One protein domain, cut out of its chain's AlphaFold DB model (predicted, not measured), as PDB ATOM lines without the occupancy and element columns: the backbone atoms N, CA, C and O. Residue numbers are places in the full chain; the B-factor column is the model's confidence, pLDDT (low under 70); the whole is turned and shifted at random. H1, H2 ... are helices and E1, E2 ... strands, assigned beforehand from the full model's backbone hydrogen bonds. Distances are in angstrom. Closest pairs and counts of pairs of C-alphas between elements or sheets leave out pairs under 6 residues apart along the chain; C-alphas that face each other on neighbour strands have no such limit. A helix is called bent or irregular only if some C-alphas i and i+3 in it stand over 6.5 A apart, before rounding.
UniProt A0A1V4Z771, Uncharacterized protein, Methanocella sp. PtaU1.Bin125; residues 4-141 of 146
ATOM      1  N   ASP A   4      -9.406  19.530 -93.177       80.94
ATOM      2  CA  ASP A   4     -10.135  18.665 -94.112       80.94
ATOM      3  C   ASP A   4     -11.530  19.219 -94.417       80.94
ATOM      4  O   ASP A   4     -11.964  19.294 -95.574       80.94
ATOM      5  N   LYS A   5     -12.225  19.712 -93.383       83.62
ATOM      6  CA  LYS A   5     -13.533  20.373 -93.535       83.62
ATOM      7  C   LYS A   5     -13.415  21.645 -94.368       83.62
ATOM      8  O   LYS A   5     -14.315  21.961 -95.150       83.62
ATOM      9  N   LEU A   6     -12.302  22.357 -94.220       84.56
ATOM     10  CA  LEU A   6     -12.018  23.556 -94.991       84.56
ATOM     11  C   LEU A   6     -11.780  23.246 -96.467       84.56
ATOM     12  O   LEU A   6     -12.365  23.893 -97.331       84.56
ATOM     13  N   THR A   7     -11.026  22.196 -96.762       84.88
ATOM     14  CA  THR A   7     -10.783  21.749 -98.138       84.88
ATOM     15  C   THR A   7     -12.082  21.355 -98.849       84.88
ATOM     16  O   THR A   7     -12.299  21.715-100.010       84.88
ATOM     17  N   VAL A   8     -13.008  20.685 -98.152       87.56
ATOM     18  CA  VAL A   8     -14.347  20.376 -98.689       87.56
ATOM     19  C   VAL A   8     -15.145  21.650 -98.984       87.56
ATOM     20  O   VAL A   8     -15.793  21.742-100.031       87.56
ATOM     21  N   LEU A   9     -15.103  22.642 -98.090       88.69
ATOM     22  CA  LEU A   9     -15.758  23.932 -98.308       88.69
ATOM     23  C   LEU A   9     -15.197  24.645 -99.546       88.69
ATOM     24  O   LEU A   9     -15.979  25.111-100.373       88.69
ATOM     25  N   LEU A  10     -13.872  24.704 -99.695       91.44
ATOM     26  CA  LEU A  10     -13.222  25.351-100.836       91.44
ATOM     27  C   LEU A  10     -13.642  24.724-102.165       91.44
ATOM     28  O   LEU A  10     -14.030  25.445-103.084       91.44
ATOM     29  N   ARG A  11     -13.687  23.388-102.237       89.50
ATOM     30  CA  ARG A  11     -14.182  22.673-103.424       89.50
ATOM     31  C   ARG A  11     -15.620  23.060-103.767       89.50
ATOM     32  O   ARG A  11     -15.903  23.372-104.917       89.50
ATOM     33  N   LYS A  12     -16.517  23.133-102.775       90.19
ATOM     34  CA  LYS A  12     -17.911  23.593-102.978       90.19
ATOM     35  C   LYS A  12     -18.005  25.042-103.466       90.19
ATOM     36  O   LYS A  12     -19.030  25.434-104.015       90.19
ATOM     37  N   LYS A  13     -16.969  25.847-103.232       87.81
ATOM     38  CA  LYS A  13     -16.862  27.243-103.672       87.81
ATOM     39  C   LYS A  13     -16.078  27.400-104.977       87.81
ATOM     40  O   LYS A  13     -15.820  28.534-105.365       87.81
ATOM     41  N   ASN A  14     -15.728  26.296-105.645       90.50
ATOM     42  CA  ASN A  14     -14.873  26.272-106.835       90.50
ATOM     43  C   ASN A  14     -13.519  26.966-106.609       90.50
ATOM     44  O   ASN A  14     -13.003  27.636-107.498       90.50
ATOM     45  N   ILE A  15     -12.957  26.821-105.406       94.00
ATOM     46  CA  ILE A  15     -11.622  27.312-105.066       94.00
ATOM     47  C   ILE A  15     -10.662  26.126-105.074       94.00
ATOM     48  O   ILE A  15     -10.790  25.208-104.261       94.00
ATOM     49  N   ALA A  16      -9.692  26.154-105.982       94.38
ATOM     50  CA  ALA A  16      -8.608  25.183-106.006       94.38
ATOM     51  C   ALA A  16      -7.536  25.529-104.961       94.38
ATOM     52  O   ALA A  16      -7.130  26.685-104.845       94.38
ATOM     53  N   VAL A  17      -7.042  24.525-104.238       94.12
ATOM     54  CA  VAL A  17      -5.828  24.664-103.421       94.12
ATOM     55  C   VAL A  17      -4.646  24.258-104.285       94.12
ATOM     56  O   VAL A  17      -4.649  23.161-104.844       94.12
ATOM     57  N   VAL A  18      -3.664  25.144-104.428       95.06
ATOM     58  CA  VAL A  18      -2.520  24.941-105.326       95.06
ATOM     59  C   VAL A  18      -1.183  25.127-104.593       95.06
ATOM     60  O   VAL A  18      -1.141  25.796-103.557       95.06
ATOM     61  N   PRO A  19      -0.069  24.570-105.101       95.56
ATOM     62  CA  PRO A  19       1.265  24.913-104.611       95.56
ATOM     63  C   PRO A  19       1.544  26.416-104.755       95.56
ATOM     64  O   PRO A  19       1.137  27.033-105.749       95.56
ATOM     65  N   LYS A  20       2.252  27.007-103.787       94.75
ATOM     66  CA  LYS A  20       2.560  28.448-103.732       94.75
ATOM     67  C   LYS A  20       3.194  28.964-105.026       94.75
ATOM     68  O   LYS A  20       2.821  30.015-105.537       94.75
ATOM     69  N   GLU A  21       4.098  28.188-105.598       94.75
ATOM     70  CA  GLU A  21       4.914  28.507-106.771       94.75
ATOM     71  C   GLU A  21       4.059  28.635-108.039       94.75
ATOM     72  O   GLU A  21       4.389  29.392-108.955       94.75
ATOM     73  N   SER A  22       2.931  27.918-108.077       94.94
ATOM     74  CA  SER A  22       1.948  27.927-109.168       94.94
ATOM     75  C   SER A  22       0.854  28.984-109.007       94.94
ATOM     76  O   SER A  22       0.143  29.309-109.962       94.94
ATOM     77  N   MET A  23       0.703  29.531-107.800       95.38
ATOM     78  CA  MET A  23      -0.319  30.521-107.513       95.38
ATOM     79  C   MET A  23       0.084  31.872-108.101       95.38
ATOM     80  O   MET A  23       1.229  32.321-107.996       95.38
ATOM     81  N   ARG A  24      -0.886  32.535-108.730       95.00
ATOM     82  CA  ARG A  24      -0.766  33.925-109.167       95.00
ATOM     83  C   ARG A  24      -2.027  34.681-108.791       95.00
ATOM     84  O   ARG A  24      -3.128  34.228-109.125       95.00
ATOM     85  N   VAL A  25      -1.861  35.838-108.163       95.12
ATOM     86  CA  VAL A  25      -2.953  36.753-107.803       95.12
ATOM     87  C   VAL A  25      -2.854  37.962-108.720       95.12
ATOM     88  O   VAL A  25      -1.877  38.704-108.661       95.12
ATOM     89  N   ARG A  26      -3.823  38.121-109.629       93.88
ATOM     90  CA  ARG A  26      -3.829  39.215-110.623       93.88
ATOM     91  C   ARG A  26      -2.492  39.355-111.387       93.88
ATOM     92  O   ARG A  26      -2.021  40.442-111.689       93.88
ATOM     93  N   GLY A  27      -1.853  38.230-111.702       93.38
ATOM     94  CA  GLY A  27      -0.579  38.195-112.431       93.38
ATOM     95  C   GLY A  27       0.680  38.339-111.567       93.38
ATOM     96  O   GLY A  27       1.759  38.026-112.063       93.38
ATOM     97  N   TYR A  28       0.569  38.709-110.289       95.56
ATOM     98  CA  TYR A  28       1.692  38.681-109.350       95.56
ATOM     99  C   TYR A  28       1.930  37.275-108.804       95.56
ATOM    100  O   TYR A  28       0.984  36.501-108.629       95.56
ATOM    101  N   ASP A  29       3.189  36.943-108.508       95.88
ATOM    102  CA  ASP A  29       3.488  35.850-107.585       95.88
ATOM    103  C   ASP A  29       2.972  36.177-106.174       95.88
ATOM    104  O   ASP A  29       2.669  37.326-105.839       95.88
ATOM    105  N   VAL A  30       2.821  35.135-105.358       95.62
ATOM    106  CA  VAL A  30       2.192  35.240-104.036       95.62
ATOM    107  C   VAL A  30       2.963  36.161-103.095       95.62
ATOM    108  O   VAL A  30       2.337  36.881-102.319       95.62
ATOM    109  N   ASP A  31       4.294  36.168-103.153       96.50
ATOM    110  CA  ASP A  31       5.102  36.971-102.236       96.50
ATOM    111  C   ASP A  31       5.038  38.453-102.612       96.50
ATOM    112  O   ASP A  31       4.795  39.293-101.742       96.50
ATOM    113  N   THR A  32       5.121  38.772-103.908       96.75
ATOM    114  CA  THR A  32       4.887  40.132-104.412       96.75
ATOM    115  C   THR A  32       3.491  40.625-104.041       96.75
ATOM    116  O   THR A  32       3.339  41.737-103.534       96.75
ATOM    117  N   TYR A  33       2.462  39.793-104.232       96.31
ATOM    118  CA  TYR A  33       1.095  40.148-103.853       96.31
ATOM    119  C   TYR A  33       0.973  40.454-102.355       96.31
ATOM    120  O   TYR A  33       0.439  41.497-101.983       96.31
ATOM    121  N   ARG A  34       1.496  39.572-101.494       96.56
ATOM    122  CA  ARG A  34       1.469  39.736-100.032       96.56
ATOM    123  C   ARG A  34       2.168  41.013 -99.591       96.56
ATOM    124  O   ARG A  34       1.647  41.717 -98.731       96.56
ATOM    125  N   MET A  35       3.316  41.326-100.190       97.19
ATOM    126  CA  MET A  35       4.048  42.561 -99.919       97.19
ATOM    127  C   MET A  35       3.200  43.797-100.249       97.19
ATOM    128  O   MET A  35       3.057  44.670 -99.397       97.19
ATOM    129  N   LEU A  36       2.597  43.851-101.443       96.50
ATOM    130  CA  LEU A  36       1.718  44.959-101.846       96.50
ATOM    131  C   LEU A  36       0.499  45.065-100.926       96.50
ATOM    132  O   LEU A  36       0.163  46.138-100.437       96.50
ATOM    133  N   ALA A  37      -0.143  43.936-100.636       96.00
ATOM    134  CA  ALA A  37      -1.287  43.879 -99.742       96.00
ATOM    135  C   ALA A  37      -0.938  44.355 -98.323       96.00
ATOM    136  O   ALA A  37      -1.732  45.070 -97.712       96.00
ATOM    137  N   LYS A  38       0.253  44.029 -97.808       96.38
ATOM    138  CA  LYS A  38       0.720  44.493 -96.497       96.38
ATOM    139  C   LYS A  38       0.845  46.012 -96.420       96.38
ATOM    140  O   LYS A  38       0.469  46.587 -95.409       96.38
ATOM    141  N   GLN A  39       1.282  46.669 -97.494       95.62
ATOM    142  CA  GLN A  39       1.387  48.134 -97.539       95.62
ATOM    143  C   GLN A  39       0.032  48.842 -97.346       95.62
ATOM    144  O   GLN A  39      -0.003  50.019 -97.016       95.62
ATOM    145  N   THR A  40      -1.088  48.125 -97.485       91.81
ATOM    146  CA  THR A  40      -2.433  48.657 -97.205       91.81
ATOM    147  C   THR A  40      -2.813  48.642 -95.718       91.81
ATOM    148  O   THR A  40      -3.948  48.976 -95.372       91.81
ATOM    149  N   GLU A  41      -1.917  48.213 -94.820       90.69
ATOM    150  CA  GLU A  41      -2.213  48.080 -93.386       90.69
ATOM    151  C   GLU A  41      -2.481  49.408 -92.678       90.69
ATOM    152  O   GLU A  41      -3.271  49.427 -91.736       90.69
ATOM    153  N   SER A  42      -1.899  50.502 -93.171       87.12
ATOM    154  CA  SER A  42      -2.095  51.850 -92.631       87.12
ATOM    155  C   SER A  42      -3.339  52.563 -93.158       87.12
ATOM    156  O   SER A  42      -3.698  53.601 -92.608       87.12
ATOM    157  N   ILE A  43      -3.993  52.042 -94.204       86.88
ATOM    158  CA  ILE A  43      -5.119  52.730 -94.845       86.88
ATOM    159  C   ILE A  43      -6.317  52.762 -93.884       86.88
ATOM    160  O   ILE A  43      -6.870  51.712 -93.526       86.88
ATOM    161  N   ASP A  44      -6.749  53.972 -93.515       80.88
ATOM    162  CA  ASP A  44      -8.005  54.213 -92.802       80.88
ATOM    163  C   ASP A  44      -9.164  54.284 -93.804       80.88
ATOM    164  O   ASP A  44      -9.347  55.258 -94.529       80.88
ATOM    165  N   TYR A  45      -9.963  53.221 -93.825       76.25
ATOM    166  CA  TYR A  45     -11.148  53.097 -94.676       76.25
ATOM    167  C   TYR A  45     -12.401  53.735 -94.065       76.25
ATOM    168  O   TYR A  45     -13.503  53.511 -94.576       76.25
ATOM    169  N   ASP A  46     -12.240  54.447 -92.943       74.38
ATOM    170  CA  ASP A  46     -13.313  55.016 -92.131       74.38
ATOM    171  C   ASP A  46     -14.332  53.952 -91.682       74.38
ATOM    172  O   ASP A  46     -15.552  54.125 -91.694       74.38
ATOM    173  N   CYS A  47     -13.819  52.769 -91.334       72.94
ATOM    174  CA  CYS A  47     -14.647  51.643 -90.923       72.94
ATOM    175  C   CYS A  47     -15.190  51.847 -89.499       72.94
ATOM    176  O   CYS A  47     -14.482  51.614 -88.522       72.94
ATOM    177  N   ASP A  48     -16.475  52.175 -89.376       70.38
ATOM    178  CA  ASP A  48     -17.175  52.267 -88.086       70.38
ATOM    179  C   ASP A  48     -17.841  50.929 -87.715       70.38
ATOM    180  O   ASP A  48     -18.925  50.599 -88.209       70.38
ATOM    181  N   PHE A  49     -17.186  50.123 -86.874       66.62
ATOM    182  CA  PHE A  49     -17.745  48.874 -86.341       66.62
ATOM    183  C   PHE A  49     -18.439  49.139 -84.995       66.62
ATOM    184  O   PHE A  49     -17.797  49.112 -83.948       66.62
ATOM    185  N   ARG A  50     -19.761  49.363 -85.014       63.09
ATOM    186  CA  ARG A  50     -20.599  49.497 -83.803       63.09
ATOM    187  C   ARG A  50     -21.618  48.375 -83.738       63.09
ATOM    188  O   ARG A  50     -22.128  47.937 -84.768       63.09
ATOM    189  N   ASP A  51     -21.900  47.895 -82.530       63.47
ATOM    190  CA  ASP A  51     -22.871  46.823 -82.274       63.47
ATOM    191  C   ASP A  51     -22.625  45.552 -83.107       63.47
ATOM    192  O   ASP A  51     -23.537  44.770 -83.383       63.47
ATOM    193  N   GLY A  52     -21.373  45.308 -83.504       56.59
ATOM    194  CA  GLY A  52     -21.024  44.174 -84.346       56.59
ATOM    195  C   GLY A  52     -21.344  44.292 -85.829       56.59
ATOM    196  O   GLY A  52     -21.302  43.268 -86.511       56.59
ATOM    197  N   VAL A  53     -21.646  45.485 -86.344       59.56
ATOM    198  CA  VAL A  53     -21.895  45.725 -87.770       59.56
ATOM    199  C   VAL A  53     -21.056  46.913 -88.239       59.56
ATOM    200  O   VAL A  53     -20.965  47.934 -87.566       59.56
ATOM    201  N   CYS A  54     -20.429  46.790 -89.411       68.50
ATOM    202  CA  CYS A  54     -19.827  47.946 -90.072       68.50
ATOM    203  C   CYS A  54     -20.956  48.875 -90.529       68.50
ATOM    204  O   CYS A  54     -21.750  48.464 -91.372       68.50
ATOM    205  N   ARG A  55     -21.053  50.112 -90.035       61.31
ATOM    206  CA  ARG A  55     -22.137  51.017 -90.457       61.31
ATOM    207  C   ARG A  55     -22.104  51.372 -91.943       61.31
ATOM    208  O   ARG A  55     -23.168  51.596 -92.524       61.31
ATOM    209  N   GLY A  56     -20.932  51.298 -92.578       61.25
ATOM    210  CA  GLY A  56     -20.802  51.360 -94.037       61.25
ATOM    211  C   GLY A  56     -21.685  50.326 -94.752       61.25
ATOM    212  O   GLY A  56     -22.303  50.648 -95.759       61.25
ATOM    213  N   LEU A  57     -21.856  49.131 -94.167       57.03
ATOM    214  CA  LEU A  57     -22.780  48.084 -94.629       57.03
ATOM    215  C   LEU A  57     -24.249  48.536 -94.601       57.03
ATOM    216  O   LEU A  57     -25.021  48.212 -95.496       57.03
ATOM    217  N   THR A  58     -24.652  49.242 -93.539       50.41
ATOM    218  CA  THR A  58     -26.053  49.634 -93.288       50.41
ATOM    219  C   THR A  58     -26.469  50.903 -94.022       50.41
ATOM    220  O   THR A  58     -27.658  51.117 -94.229       50.41
ATOM    221  N   MET A  59     -25.509  51.736 -94.430       50.56
ATOM    222  CA  MET A  59     -25.753  53.010 -95.115       50.56
ATOM    223  C   MET A  59     -25.663  52.906 -96.649       50.56
ATOM    224  O   MET A  59     -25.601  53.925 -97.328       50.56
ATOM    225  N   GLY A  60     -25.662  51.689 -97.207       51.09
ATOM    226  CA  GLY A  60     -25.599  51.466 -98.659       51.09
ATOM    227  C   GLY A  60     -24.190  51.520 -99.261       51.09
ATOM    228  O   GLY A  60     -24.052  51.436-100.479       51.09
ATOM    229  N   GLY A  61     -23.144  51.618 -98.435       50.50
ATOM    230  CA  GLY A  61     -21.763  51.412 -98.860       50.50
ATOM    231  C   GLY A  61     -21.471  49.924 -99.076       50.50
ATOM    232  O   GLY A  61     -22.065  49.052 -98.437       50.50
ATOM    233  N   ASN A  62     -20.544  49.609 -99.982       52.56
ATOM    234  CA  ASN A  62     -20.093  48.236-100.204       52.56
ATOM    235  C   ASN A  62     -19.416  47.707 -98.928       52.56
ATOM    236  O   ASN A  62     -18.228  47.915 -98.700       52.56
ATOM    237  N   GLY A  63     -20.172  47.042 -98.055       60.88
ATOM    238  CA  GLY A  63     -19.630  46.592 -96.780       60.88
ATOM    239  C   GLY A  63     -18.588  45.492 -96.976       60.88
ATOM    240  O   GLY A  63     -18.888  44.416 -97.499       60.88
ATOM    241  N   CYS A  64     -17.373  45.749 -96.488       69.25
ATOM    242  CA  CYS A  64     -16.178  44.919 -96.674       69.25
ATOM    243  C   CYS A  64     -16.318  43.441 -96.251       69.25
ATOM    244  O   CYS A  64     -15.475  42.618 -96.601       69.25
ATOM    245  N   CYS A  65     -17.368  43.077 -95.504       73.44
ATOM    246  CA  CYS A  65     -17.548  41.739 -94.934       73.44
ATOM    247  C   CYS A  65     -18.943  41.118 -95.142       73.44
ATOM    248  O   CYS A  65     -19.182  40.036 -94.601       73.44
ATOM    249  N   PHE A  66     -19.847  41.733 -95.921       69.75
ATOM    250  CA  PHE A  66     -21.263  41.318 -96.029       69.75
ATOM    251  C   PHE A  66     -21.472  39.832 -96.367       69.75
ATOM    252  O   PHE A  66     -22.441  39.219 -95.932       69.75
ATOM    253  N   ALA A  67     -20.542  39.227 -97.107       76.12
ATOM    254  CA  ALA A  67     -20.623  37.836 -97.546       76.12
ATOM    255  C   ALA A  67     -19.413  36.995 -97.112       76.12
ATOM    256  O   ALA A  67     -19.098  35.993 -97.753       76.12
ATOM    257  N   CYS A  68     -18.713  37.380 -96.039       84.62
ATOM    258  CA  CYS A  68     -17.411  36.799 -95.700       84.62
ATOM    259  C   CYS A  68     -17.444  35.265 -95.545       84.62
ATOM    260  O   CYS A  68     -16.581  34.572 -96.092       84.62
ATOM    261  N   ALA A  69     -18.479  34.723 -94.892       86.81
ATOM    262  CA  ALA A  69     -18.681  33.279 -94.755       86.81
ATOM    263  C   ALA A  69     -18.944  32.595 -96.108       86.81
ATOM    264  O   ALA A  69     -18.271  31.626 -96.465       86.81
ATOM    265  N   GLY A  70     -19.897  33.125 -96.882       85.81
ATOM    266  CA  GLY A  70     -20.346  32.543 -98.146       85.81
ATOM    267  C   GLY A  70     -19.343  32.676 -99.295       85.81
ATOM    268  O   GLY A  70     -19.361  31.851-100.206       85.81
ATOM    269  N   ALA A  71     -18.468  33.675 -99.242       86.62
ATOM    270  CA  ALA A  71     -17.481  33.994-100.268       86.62
ATOM    271  C   ALA A  71     -16.061  33.520 -99.923       86.62
ATOM    272  O   ALA A  71     -15.157  33.746-100.730       86.62
ATOM    273  N   PHE A  72     -15.872  32.935 -98.732       90.62
ATOM    274  CA  PHE A  72     -14.565  32.637 -98.143       90.62
ATOM    275  C   PHE A  72     -13.624  33.852 -98.221       90.62
ATOM    276  O   PHE A  72     -12.567  33.802 -98.839       90.62
ATOM    277  N   GLY A  73     -14.061  34.997 -97.684       88.38
ATOM    278  CA  GLY A  73     -13.295  36.249 -97.785       88.38
ATOM    279  C   GLY A  73     -12.995  36.659 -99.235       88.38
ATOM    280  O   GLY A  73     -11.875  37.049 -99.550       88.38
ATOM    281  N   TYR A  74     -13.975  36.494-100.129       90.44
ATOM    282  CA  TYR A  74     -13.891  36.752-101.575       90.44
ATOM    283  C   TYR A  74     -12.833  35.960-102.362       90.44
ATOM    284  O   TYR A  74     -12.747  36.135-103.573       90.44
ATOM    285  N   TRP A  75     -12.118  35.009-101.755       91.81
ATOM    286  CA  TRP A  75     -11.165  34.151-102.473       91.81
ATOM    287  C   TRP A  75     -11.805  33.327-103.600       91.81
ATOM    288  O   TRP A  75     -11.135  32.996-104.574       91.81
ATOM    289  N   HIS A  76     -13.119  33.076-103.546       89.62
ATOM    290  CA  HIS A  76     -13.847  32.473-104.672       89.62
ATOM    291  C   HIS A  76     -13.746  33.281-105.978       89.62
ATOM    292  O   HIS A  76     -13.879  32.700-107.049       89.62
ATOM    293  N   LYS A  77     -13.499  34.598-105.912       88.88
ATOM    294  CA  LYS A  77     -13.290  35.447-107.095       88.88
ATOM    295  C   LYS A  77     -11.948  35.192-107.771       88.88
ATOM    296  O   LYS A  77     -11.846  35.376-108.978       88.88
ATOM    297  N   GLU A  78     -10.951  34.762-107.007       91.62
ATOM    298  CA  GLU A  78      -9.647  34.377-107.547       91.62
ATOM    299  C   GLU A  78      -9.650  32.919-108.038       91.62
ATOM    300  O   GLU A  78      -8.804  32.542-108.843       91.62
ATOM    301  N   GLY A  79     -10.598  32.089-107.573       92.62
ATOM    302  CA  GLY A  79     -10.793  30.694-108.006       92.62
ATOM    303  C   GLY A  79      -9.702  29.718-107.548       92.62
ATOM    304  O   GLY A  79      -9.811  28.507-107.734       92.62
ATOM    305  N   ARG A  80      -8.648  30.228-106.915       94.69
ATOM    306  CA  ARG A  80      -7.523  29.464-106.383       94.69
ATOM    307  C   ARG A  80      -6.929  30.163-105.165       94.69
ATOM    308  O   ARG A  80      -7.035  31.380-105.033       94.69
ATOM    309  N   ILE A  81      -6.310  29.383-104.293       94.69
ATOM    310  CA  ILE A  81      -5.570  29.838-103.116       94.69
ATOM    311  C   ILE A  81      -4.365  28.917-102.922       94.69
ATOM    312  O   ILE A  81      -4.461  27.714-103.171       94.69
ATOM    313  N   ASP A  82      -3.220  29.456-102.512       95.06
ATOM    314  CA  ASP A  82      -2.078  28.605-102.190       95.06
ATOM    315  C   ASP A  82      -2.236  27.928-100.822       95.06
ATOM    316  O   ASP A  82      -2.889  28.455 -99.917       95.06
ATOM    317  N   ALA A  83      -1.620  26.754-100.677       92.69
ATOM    318  CA  ALA A  83      -1.686  25.962 -99.449       92.69
ATOM    319  C   ALA A  83      -1.165  26.713 -98.207       92.69
ATOM    320  O   ALA A  83      -1.757  26.577 -97.141       92.69
ATOM    321  N   ASP A  84      -0.126  27.541 -98.352       92.88
ATOM    322  CA  ASP A  84       0.462  28.319 -97.252       92.88
ATOM    323  C   ASP A  84      -0.484  29.443 -96.787       92.88
ATOM    324  O   ASP A  84      -0.721  29.609 -95.590       92.88
ATOM    325  N   THR A  85      -1.114  30.177 -97.713       93.38
ATOM    326  CA  THR A  85      -2.189  31.123 -97.354       93.38
ATOM    327  C   THR A  85      -3.323  30.390 -96.653       93.38
ATOM    328  O   THR A  85      -3.801  30.860 -95.622       93.38
ATOM    329  N   LEU A  86      -3.753  29.244 -97.192       93.25
ATOM    330  CA  LEU A  86      -4.849  28.476 -96.618       93.25
ATOM    331  C   LEU A  86      -4.556  28.046 -95.179       93.25
ATOM    332  O   LEU A  86      -5.399  28.254 -94.310       93.25
ATOM    333  N   GLU A  87      -3.378  27.481 -94.927       91.50
ATOM    334  CA  GLU A  87      -2.940  27.056 -93.596       91.50
ATOM    335  C   GLU A  87      -2.961  28.225 -92.608       91.50
ATOM    336  O   GLU A  87      -3.574  28.129 -91.541       91.50
ATOM    337  N   LYS A  88      -2.399  29.372 -93.005       92.06
ATOM    338  CA  LYS A  88      -2.373  30.583 -92.176       92.06
ATOM    339  C   LYS A  88      -3.767  31.112 -91.861       92.06
ATOM    340  O   LYS A  88      -4.006  31.552 -90.738       92.06
ATOM    341  N   ILE A  89      -4.699  31.083 -92.818       92.50
ATOM    342  CA  ILE A  89      -6.043  31.635 -92.593       92.50
ATOM    343  C   ILE A  89      -7.033  30.631 -91.986       92.50
ATOM    344  O   ILE A  89      -8.060  31.043 -91.445       92.50
ATOM    345  N   ALA A  90      -6.751  29.325 -92.035       90.56
ATOM    346  CA  ALA A  90      -7.679  28.264 -91.630       90.56
ATOM    347  C   ALA A  90      -8.179  28.406 -90.182       90.56
ATOM    348  O   ALA A  90      -9.364  28.180 -89.900       90.56
ATOM    349  N   GLY A  91      -7.296  28.826 -89.271       89.06
ATOM    350  CA  GLY A  91      -7.622  29.053 -87.859       89.06
ATOM    351  C   GLY A  91      -8.637  30.179 -87.633       89.06
ATOM    352  O   GLY A  91      -9.379  30.156 -86.653       89.06
ATOM    353  N   PHE A  92      -8.734  31.126 -88.567       90.81
ATOM    354  CA  PHE A  92      -9.617  32.285 -88.465       90.81
ATOM    355  C   PHE A  92     -11.001  32.060 -89.077       90.81
ATOM    356  O   PHE A  92     -11.879  32.907 -88.912       90.81
ATOM    357  N   TYR A  93     -11.235  30.956 -89.788       90.88
ATOM    358  CA  TYR A  93     -12.519  30.748 -90.451       90.88
ATOM    359  C   TYR A  93     -13.589  30.213 -89.491       90.88
ATOM    360  O   TYR A  93     -13.446  29.134 -88.909       90.88
ATOM    361  N   ASP A  94     -14.692  30.951 -89.388       89.62
ATOM    362  CA  ASP A  94     -15.946  30.523 -88.777       89.62
ATOM    363  C   ASP A  94     -16.990  30.221 -89.867       89.62
ATOM    364  O   ASP A  94     -17.121  30.959 -90.839       89.62
ATOM    365  N   ALA A  95     -17.765  29.145 -89.729       87.25
ATOM    366  CA  ALA A  95     -18.721  28.752 -90.770       87.25
ATOM    367  C   ALA A  95     -19.915  29.718 -90.915       87.25
ATOM    368  O   ALA A  95     -20.555  29.745 -91.966       87.25
ATOM    369  N   ARG A  96     -20.233  30.497 -89.873       86.38
ATOM    370  CA  ARG A  96     -21.356  31.444 -89.851       86.38
ATOM    371  C   ARG A  96     -20.909  32.844 -90.242       86.38
ATOM    372  O   ARG A  96     -21.590  33.494 -91.027       86.38
ATOM    373  N   THR A  97     -19.784  33.310 -89.702       85.56
ATOM    374  CA  THR A  97     -19.302  34.686 -89.908       85.56
ATOM    375  C   THR A  97     -18.105  34.774 -90.853       85.56
ATOM    376  O   THR A  97     -17.689  35.866 -91.240       85.56
ATOM    377  N   GLY A  98     -17.545  33.644 -91.284       90.25
ATOM    378  CA  GLY A  98     -16.327  33.603 -92.080       90.25
ATOM    379  C   GLY A  98     -15.150  34.149 -91.283       90.25
ATOM    380  O   GLY A  98     -14.870  33.732 -90.159       90.25
ATOM    381  N   PHE A  99     -14.477  35.135 -91.860       89.62
ATOM    382  CA  PHE A  99     -13.371  35.851 -91.226       89.62
ATOM    383  C   PHE A  99     -13.804  37.138 -90.520       89.62
ATOM    384  O   PHE A  99     -12.961  37.909 -90.076       89.62
ATOM    385  N   PHE A 100     -15.106  37.400 -90.431       86.56
ATOM    386  CA  PHE A 100     -15.621  38.531 -89.674       86.56
ATOM    387  C   PHE A 100     -15.718  38.186 -88.183       86.56
ATOM    388  O   PHE A 100     -16.127  37.076 -87.811       86.56
ATOM    389  N   ARG A 101     -15.370  39.145 -87.327       85.12
ATOM    390  CA  ARG A 101     -15.597  39.127 -85.883       85.12
ATOM    391  C   ARG A 101     -16.323  40.389 -85.453       85.12
ATOM    392  O   ARG A 101     -16.021  41.488 -85.917       85.12
ATOM    393  N   LYS A 102     -17.264  40.197 -84.530       76.25
ATOM    394  CA  LYS A 102     -17.974  41.285 -83.867       76.25
ATOM    395  C   LYS A 102     -16.952  42.251 -83.254       76.25
ATOM    396  O   LYS A 102     -15.974  41.784 -82.678       76.25
ATOM    397  N   ASP A 103     -17.152  43.550 -83.445       74.44
ATOM    398  CA  ASP A 103     -16.362  44.646 -82.852       74.44
ATOM    399  C   ASP A 103     -14.877  44.733 -83.286       74.44
ATOM    400  O   ASP A 103     -14.212  45.720 -82.996       74.44
ATOM    401  N   ALA A 104     -14.369  43.752 -84.043       76.44
ATOM    402  CA  ALA A 104     -13.002  43.729 -84.581       76.44
ATOM    403  C   ALA A 104     -12.939  43.741 -86.122       76.44
ATOM    404  O   ALA A 104     -11.891  44.017 -86.703       76.44
ATOM    405  N   GLY A 105     -14.040  43.429 -86.813       80.06
ATOM    406  CA  GLY A 105     -14.074  43.392 -88.273       80.06
ATOM    407  C   GLY A 105     -13.413  42.141 -88.857       80.06
ATOM    408  O   GLY A 105     -13.613  41.027 -88.372       80.06
ATOM    409  N   CYS A 106     -12.677  42.296 -89.957       85.56
ATOM    410  CA  CYS A 106     -11.984  41.180 -90.604       85.56
ATOM    411  C   CYS A 106     -10.714  40.800 -89.828       85.56
ATOM    412  O   CYS A 106      -9.807  41.622 -89.706       85.56
ATOM    413  N   VAL A 107     -10.616  39.545 -89.382       89.44
ATOM    414  CA  VAL A 107      -9.450  39.040 -88.629       89.44
ATOM    415  C   VAL A 107      -8.309  38.512 -89.493       89.44
ATOM    416  O   VAL A 107      -7.259  38.168 -88.962       89.44
ATOM    417  N   ILE A 108      -8.480  38.439 -90.815       91.38
ATOM    418  CA  ILE A 108      -7.374  38.064 -91.701       91.38
ATOM    419  C   ILE A 108      -6.361  39.227 -91.764       91.38
ATOM    420  O   ILE A 108      -6.776  40.354 -92.070       91.38
ATOM    421  N   PRO A 109      -5.054  38.975 -91.547       92.62
ATOM    422  CA  PRO A 109      -3.983  39.938 -91.823       92.62
ATOM    423  C   PRO A 109      -4.005  40.424 -93.274       92.62
ATOM    424  O   PRO A 109      -4.320  39.658 -94.181       92.62
ATOM    425  N   ARG A 110      -3.699  41.699 -93.516       92.44
ATOM    426  CA  ARG A 110      -3.884  42.351 -94.827       92.44
ATOM    427  C   ARG A 110      -3.224  41.598 -95.974       92.44
ATOM    428  O   ARG A 110      -3.858  41.392 -97.003       92.44
ATOM    429  N   GLU A 111      -2.011  41.118 -95.752       96.06
ATOM    430  CA  GLU A 111      -1.209  40.354 -96.698       96.06
ATOM    431  C   GLU A 111      -1.854  39.028 -97.133       96.06
ATOM    432  O   GLU A 111      -1.550  38.524 -98.208       96.06
ATOM    433  N   LEU A 112      -2.777  38.474 -96.339       95.69
ATOM    434  CA  LEU A 112      -3.486  37.220 -96.627       95.69
ATOM    435  C   LEU A 112      -4.926  37.434 -97.128       95.69
ATOM    436  O   LEU A 112      -5.669  36.467 -97.328       95.69
ATOM    437  N   ARG A 113      -5.371  38.686 -97.286       93.94
ATOM    438  CA  ARG A 113      -6.707  38.992 -97.823       93.94
ATOM    439  C   ARG A 113      -6.727  38.770 -99.332       93.94
ATOM    440  O   ARG A 113      -5.689  38.767 -99.971       93.94
ATOM    441  N   SER A 114      -7.914  38.574 -99.903       93.31
ATOM    442  CA  SER A 114      -8.079  38.555-101.362       93.31
ATOM    443  C   SER A 114      -8.024  39.980-101.939       93.31
ATOM    444  O   SER A 114      -8.313  40.940-101.215       93.31
ATOM    445  N   PRO A 115      -7.752  40.159-103.248       93.38
ATOM    446  CA  PRO A 115      -7.743  41.484-103.879       93.38
ATOM    447  C   PRO A 115      -9.057  42.239-103.685       93.38
ATOM    448  O   PRO A 115      -9.070  43.421-103.350       93.38
ATOM    449  N   THR A 116     -10.180  41.532-103.820       89.31
ATOM    450  CA  THR A 116     -11.512  42.103-103.610       89.31
ATOM    451  C   THR A 116     -11.705  42.605-102.177       89.31
ATOM    452  O   THR A 116     -12.285  43.668-101.994       89.31
ATOM    453  N   CYS A 117     -11.187  41.903-101.164       88.31
ATOM    454  CA  CYS A 117     -11.250  42.371 -99.774       88.31
ATOM    455  C   CYS A 117     -10.470  43.669 -99.525       88.31
ATOM    456  O   CYS A 117     -10.796  44.384 -98.584       88.31
ATOM    457  N   LEU A 118      -9.414  43.934-100.296       89.19
ATOM    458  CA  LEU A 118      -8.568  45.119-100.121       89.19
ATOM    459  C   LEU A 118      -9.116  46.337-100.867       89.19
ATOM    460  O   LEU A 118      -8.948  47.460-100.400       89.19
ATOM    461  N   TYR A 119      -9.787  46.108-101.999       84.12
ATOM    462  CA  TYR A 119     -10.359  47.174-102.822       84.12
ATOM    463  C   TYR A 119     -11.829  47.496-102.496       84.12
ATOM    464  O   TYR A 119     -12.311  48.564-102.849       84.12
ATOM    465  N   ILE A 120     -12.574  46.615-101.820       78.62
ATOM    466  CA  ILE A 120     -13.902  46.977-101.300       78.62
ATOM    467  C   ILE A 120     -13.729  47.792-100.015       78.62
ATOM    468  O   ILE A 120     -13.349  47.252 -98.975       78.62
ATOM    469  N   PHE A 121     -14.064  49.080-100.086       73.56
ATOM    470  CA  PHE A 121     -13.973  50.017 -98.971       73.56
ATOM    471  C   PHE A 121     -15.271  50.774 -98.694       73.56
ATOM    472  O   PHE A 121     -16.164  50.838 -99.538       73.56
ATOM    473  N   CYS A 122     -15.360  51.339 -97.485       66.25
ATOM    474  CA  CYS A 122     -16.513  52.121 -97.040       66.25
ATOM    475  C   CYS A 122     -16.429  53.585 -97.494       66.25
ATOM    476  O   CYS A 122     -17.445  54.141 -97.897       66.25
ATOM    477  N   SER A 123     -15.231  54.178 -97.457       71.62
ATOM    478  CA  SER A 123     -14.929  55.536 -97.923       71.62
ATOM    479  C   SER A 123     -13.487  55.613 -98.435       71.62
ATOM    480  O   SER A 123     -12.633  54.857 -97.970       71.62
ATOM    481  N   ASP A 124     -13.224  56.515 -99.384       78.50
ATOM    482  CA  ASP A 124     -11.886  56.895 -99.855       78.50
ATOM    483  C   ASP A 124     -11.522  58.358 -99.545       78.50
ATOM    484  O   ASP A 124     -10.502  58.851-100.036       78.50
ATOM    485  N   GLU A 125     -12.327  59.046 -98.727       81.88
ATOM    486  CA  GLU A 125     -12.141  60.462 -98.372       81.88
ATOM    487  C   GLU A 125     -10.811  60.722 -97.654       81.88
ATOM    488  O   GLU A 125     -10.190  61.766 -97.848       81.88
ATOM    489  N   LYS A 126     -10.356  59.760 -96.845       82.12
ATOM    490  CA  LYS A 126      -9.107  59.842 -96.077       82.12
ATOM    491  C   LYS A 126      -7.900  59.224 -96.788       82.12
ATOM    492  O   LYS A 126      -6.800  59.288 -96.252       82.12
ATOM    493  N   MET A 127      -8.088  58.628 -97.968       87.81
ATOM    494  CA  MET A 127      -6.994  57.991 -98.701       87.81
ATOM    495  C   MET A 127      -6.227  59.002 -99.551       87.81
ATOM    496  O   MET A 127      -6.806  59.758-100.336       87.81
ATOM    497  N   SER A 128      -4.906  58.940 -99.467       91.56
ATOM    498  CA  SER A 128      -3.989  59.624-100.373       91.56
ATOM    499  C   SER A 128      -4.069  59.068-101.802       91.56
ATOM    500  O   SER A 128      -4.549  57.960-102.055       91.56
ATOM    501  N   GLY A 129      -3.556  59.833-102.771       92.06
ATOM    502  CA  GLY A 129      -3.453  59.368-104.159       92.06
ATOM    503  C   GLY A 129      -2.576  58.118-104.310       92.06
ATOM    504  O   GLY A 129      -2.890  57.250-105.122       92.06
ATOM    505  N   GLU A 130      -1.524  57.994-103.497       93.12
ATOM    506  CA  GLU A 130      -0.626  56.834-103.488       93.12
ATOM    507  C   GLU A 130      -1.334  55.574-102.982       93.12
ATOM    508  O   GLU A 130      -1.227  54.517-103.600       93.12
ATOM    509  N   GLU A 131      -2.133  55.684-101.919       92.56
ATOM    510  CA  GLU A 131      -2.933  54.567-101.403       92.56
ATOM    511  C   GLU A 131      -3.983  54.113-102.421       92.56
ATOM    512  O   GLU A 131      -4.150  52.913-102.653       92.56
ATOM    513  N   LYS A 132      -4.646  55.057-103.104       91.25
ATOM    514  CA  LYS A 132      -5.581  54.732-104.193       91.25
ATOM    515  C   LYS A 132      -4.865  54.034-105.349       91.25
ATOM    516  O   LYS A 132      -5.376  53.041-105.868       91.25
ATOM    517  N   ALA A 133      -3.682  54.512-105.735       92.44
ATOM    518  CA  ALA A 133      -2.865  53.889-106.773       92.44
ATOM    519  C   ALA A 133      -2.426  52.468-106.388       92.44
ATOM    520  O   ALA A 133      -2.556  51.555-107.202       92.44
ATOM    521  N   LEU A 134      -1.999  52.254-105.142       93.88
ATOM    522  CA  LEU A 134      -1.652  50.935-104.614       93.88
ATOM    523  C   LEU A 134      -2.850  49.973-104.650       93.88
ATOM    524  O   LEU A 134      -2.723  48.824-105.078       93.88
ATOM    525  N   LEU A 135      -4.037  50.431-104.244       92.44
ATOM    526  CA  LEU A 135      -5.254  49.619-104.293       92.44
ATOM    527  C   LEU A 135      -5.671  49.283-105.731       92.44
ATOM    528  O   LEU A 135      -6.068  48.144-105.994       92.44
ATOM    529  N   MET A 136      -5.527  50.219-106.672       92.06
ATOM    530  CA  MET A 136      -5.733  49.952-108.100       92.06
ATOM    531  C   MET A 136      -4.715  48.941-108.638       92.06
ATOM    532  O   MET A 136      -5.098  47.999-109.335       92.06
ATOM    533  N   GLN A 137      -3.446  49.052-108.246       93.88
ATOM    534  CA  GLN A 137      -2.415  48.074-108.588       93.88
ATOM    535  C   GLN A 137      -2.765  46.673-108.063       93.88
ATOM    536  O   GLN A 137      -2.596  45.684-108.770       93.88
ATOM    537  N   ILE A 138      -3.308  46.560-106.852       94.62
ATOM    538  CA  ILE A 138      -3.784  45.286-106.295       94.62
ATOM    539  C   ILE A 138      -5.001  44.751-107.066       94.62
ATOM    540  O   ILE A 138      -5.086  43.549-107.327       94.62
ATOM    541  N   GLN A 139      -5.943  45.621-107.436       92.38
ATOM    542  CA  GLN A 139      -7.175  45.245-108.131       92.38
ATOM    543  C   GLN A 139      -6.913  44.753-109.562       92.38
ATOM    544  O   GLN A 139      -7.448  43.718-109.974       92.38
ATOM    545  N   TYR A 140      -6.105  45.496-110.318       92.56
ATOM    546  CA  TYR A 140      -5.816  45.229-111.729       92.56
ATOM    547  C   TYR A 140      -4.563  44.374-111.929       92.56
ATOM    548  O   TYR A 140      -4.401  43.738-112.974       92.56
ATOM    549  N   GLY A 141      -3.714  44.290-110.908       93.38
ATOM    550  CA  GLY A 141      -2.541  43.440-110.907       93.38
ATOM    551  C   GLY A 141      -1.395  43.966-111.760       93.38
ATOM    552  O   GLY A 141      -1.261  45.163-112.001       93.38
TER     553      GLY A 141
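What this domain is: This is residues 4 to 141 of the 146 residues of an uncharacterized protein of Methanocella sp. PtaU1.Bin125 (UniProt A0A1V4Z771). Two long helices, H2 and H7, run side by side in opposite directions along one long side of this domain, and short H6 packs on H7 close to the middle. At one end a tiny patch of two strands, E1 and E2, has H1 and H5 beside E1; H3 lies toward the opposite end, and long loops join these parts. The printed part has 138 residues, with named elements in the order H1 E1 H2 H3 H4 E2 H5 H6 H7; E1 and E2 are parallel. The class is mostly helix, though under half of the residues, 62, are in named elements. The whole is compact, with a radius of gyration of the C-alphas of 14.6 A, and spans 38 by 33 by 20 A.

How they stand to each other: Start at the sheet, where E1, residues 16 to 18, and E2, residues 80 to 82, run parallel at 31 degrees; look for N 81 and O 16, 2.9 A apart and within hydrogen-bond range. With H2, residues 30 to 42, H3, residues 55 to 58, and H4, residues 68 to 71, they form a strand-helix-strand unit, two parallel neighbour strands with helices between them along the chain. H5, residues 83 to 90, comes closest to E1 at the C-alphas of Val 17 and Ala 83, 5.9 A apart. H1, residues 4 to 12, is close to H5 but not clearly touching, about perpendicular at 75 degrees; their closest C-alphas are those of Leu 6 and Ala 90, 7.2 A apart. Farther along, H2 and H7, residues 129 to 141, touch at a shallow tilt of 29 degrees, opposite ways, closest at the C-alphas of Leu 36 and Ile 138, 7.1 A. H6, residues 115 to 119, touches H7 at residues 135 to 139 alone, closest at the C-alphas of Pro 115 and Gln 139, 5.7 A. H3 and H4 touch no helix. Every O i to N i+4 pair is within hydrogen-bond range in H1, H5, H6 and H7, and 6 of 9 are in H2; H3 and H4 are too short for such a pair.

Where its parts are: Find C-alpha 4 at (-10.135, 18.665, -94.112), where H1 begins. H2 runs 20.6 A from C-alpha 30 at (2.192, 35.240, -104.036), and is irregular: C-alphas 39 and 42 are 7.1 A apart. H7 runs 17.3 A to C-alpha 141 at (-2.541, 43.440, -110.907).

The domain as a whole: The C-alphas of Asp 4 and Gly 129, 42.5 A apart, are the two farthest apart. The printed part has no cut. The links E1 to H2, H2 to H3 and H5 to H6 are long. Look for pLDDT under 70 at residues 49 to 64, 66 and 122; the mean of the printed part is 85.5.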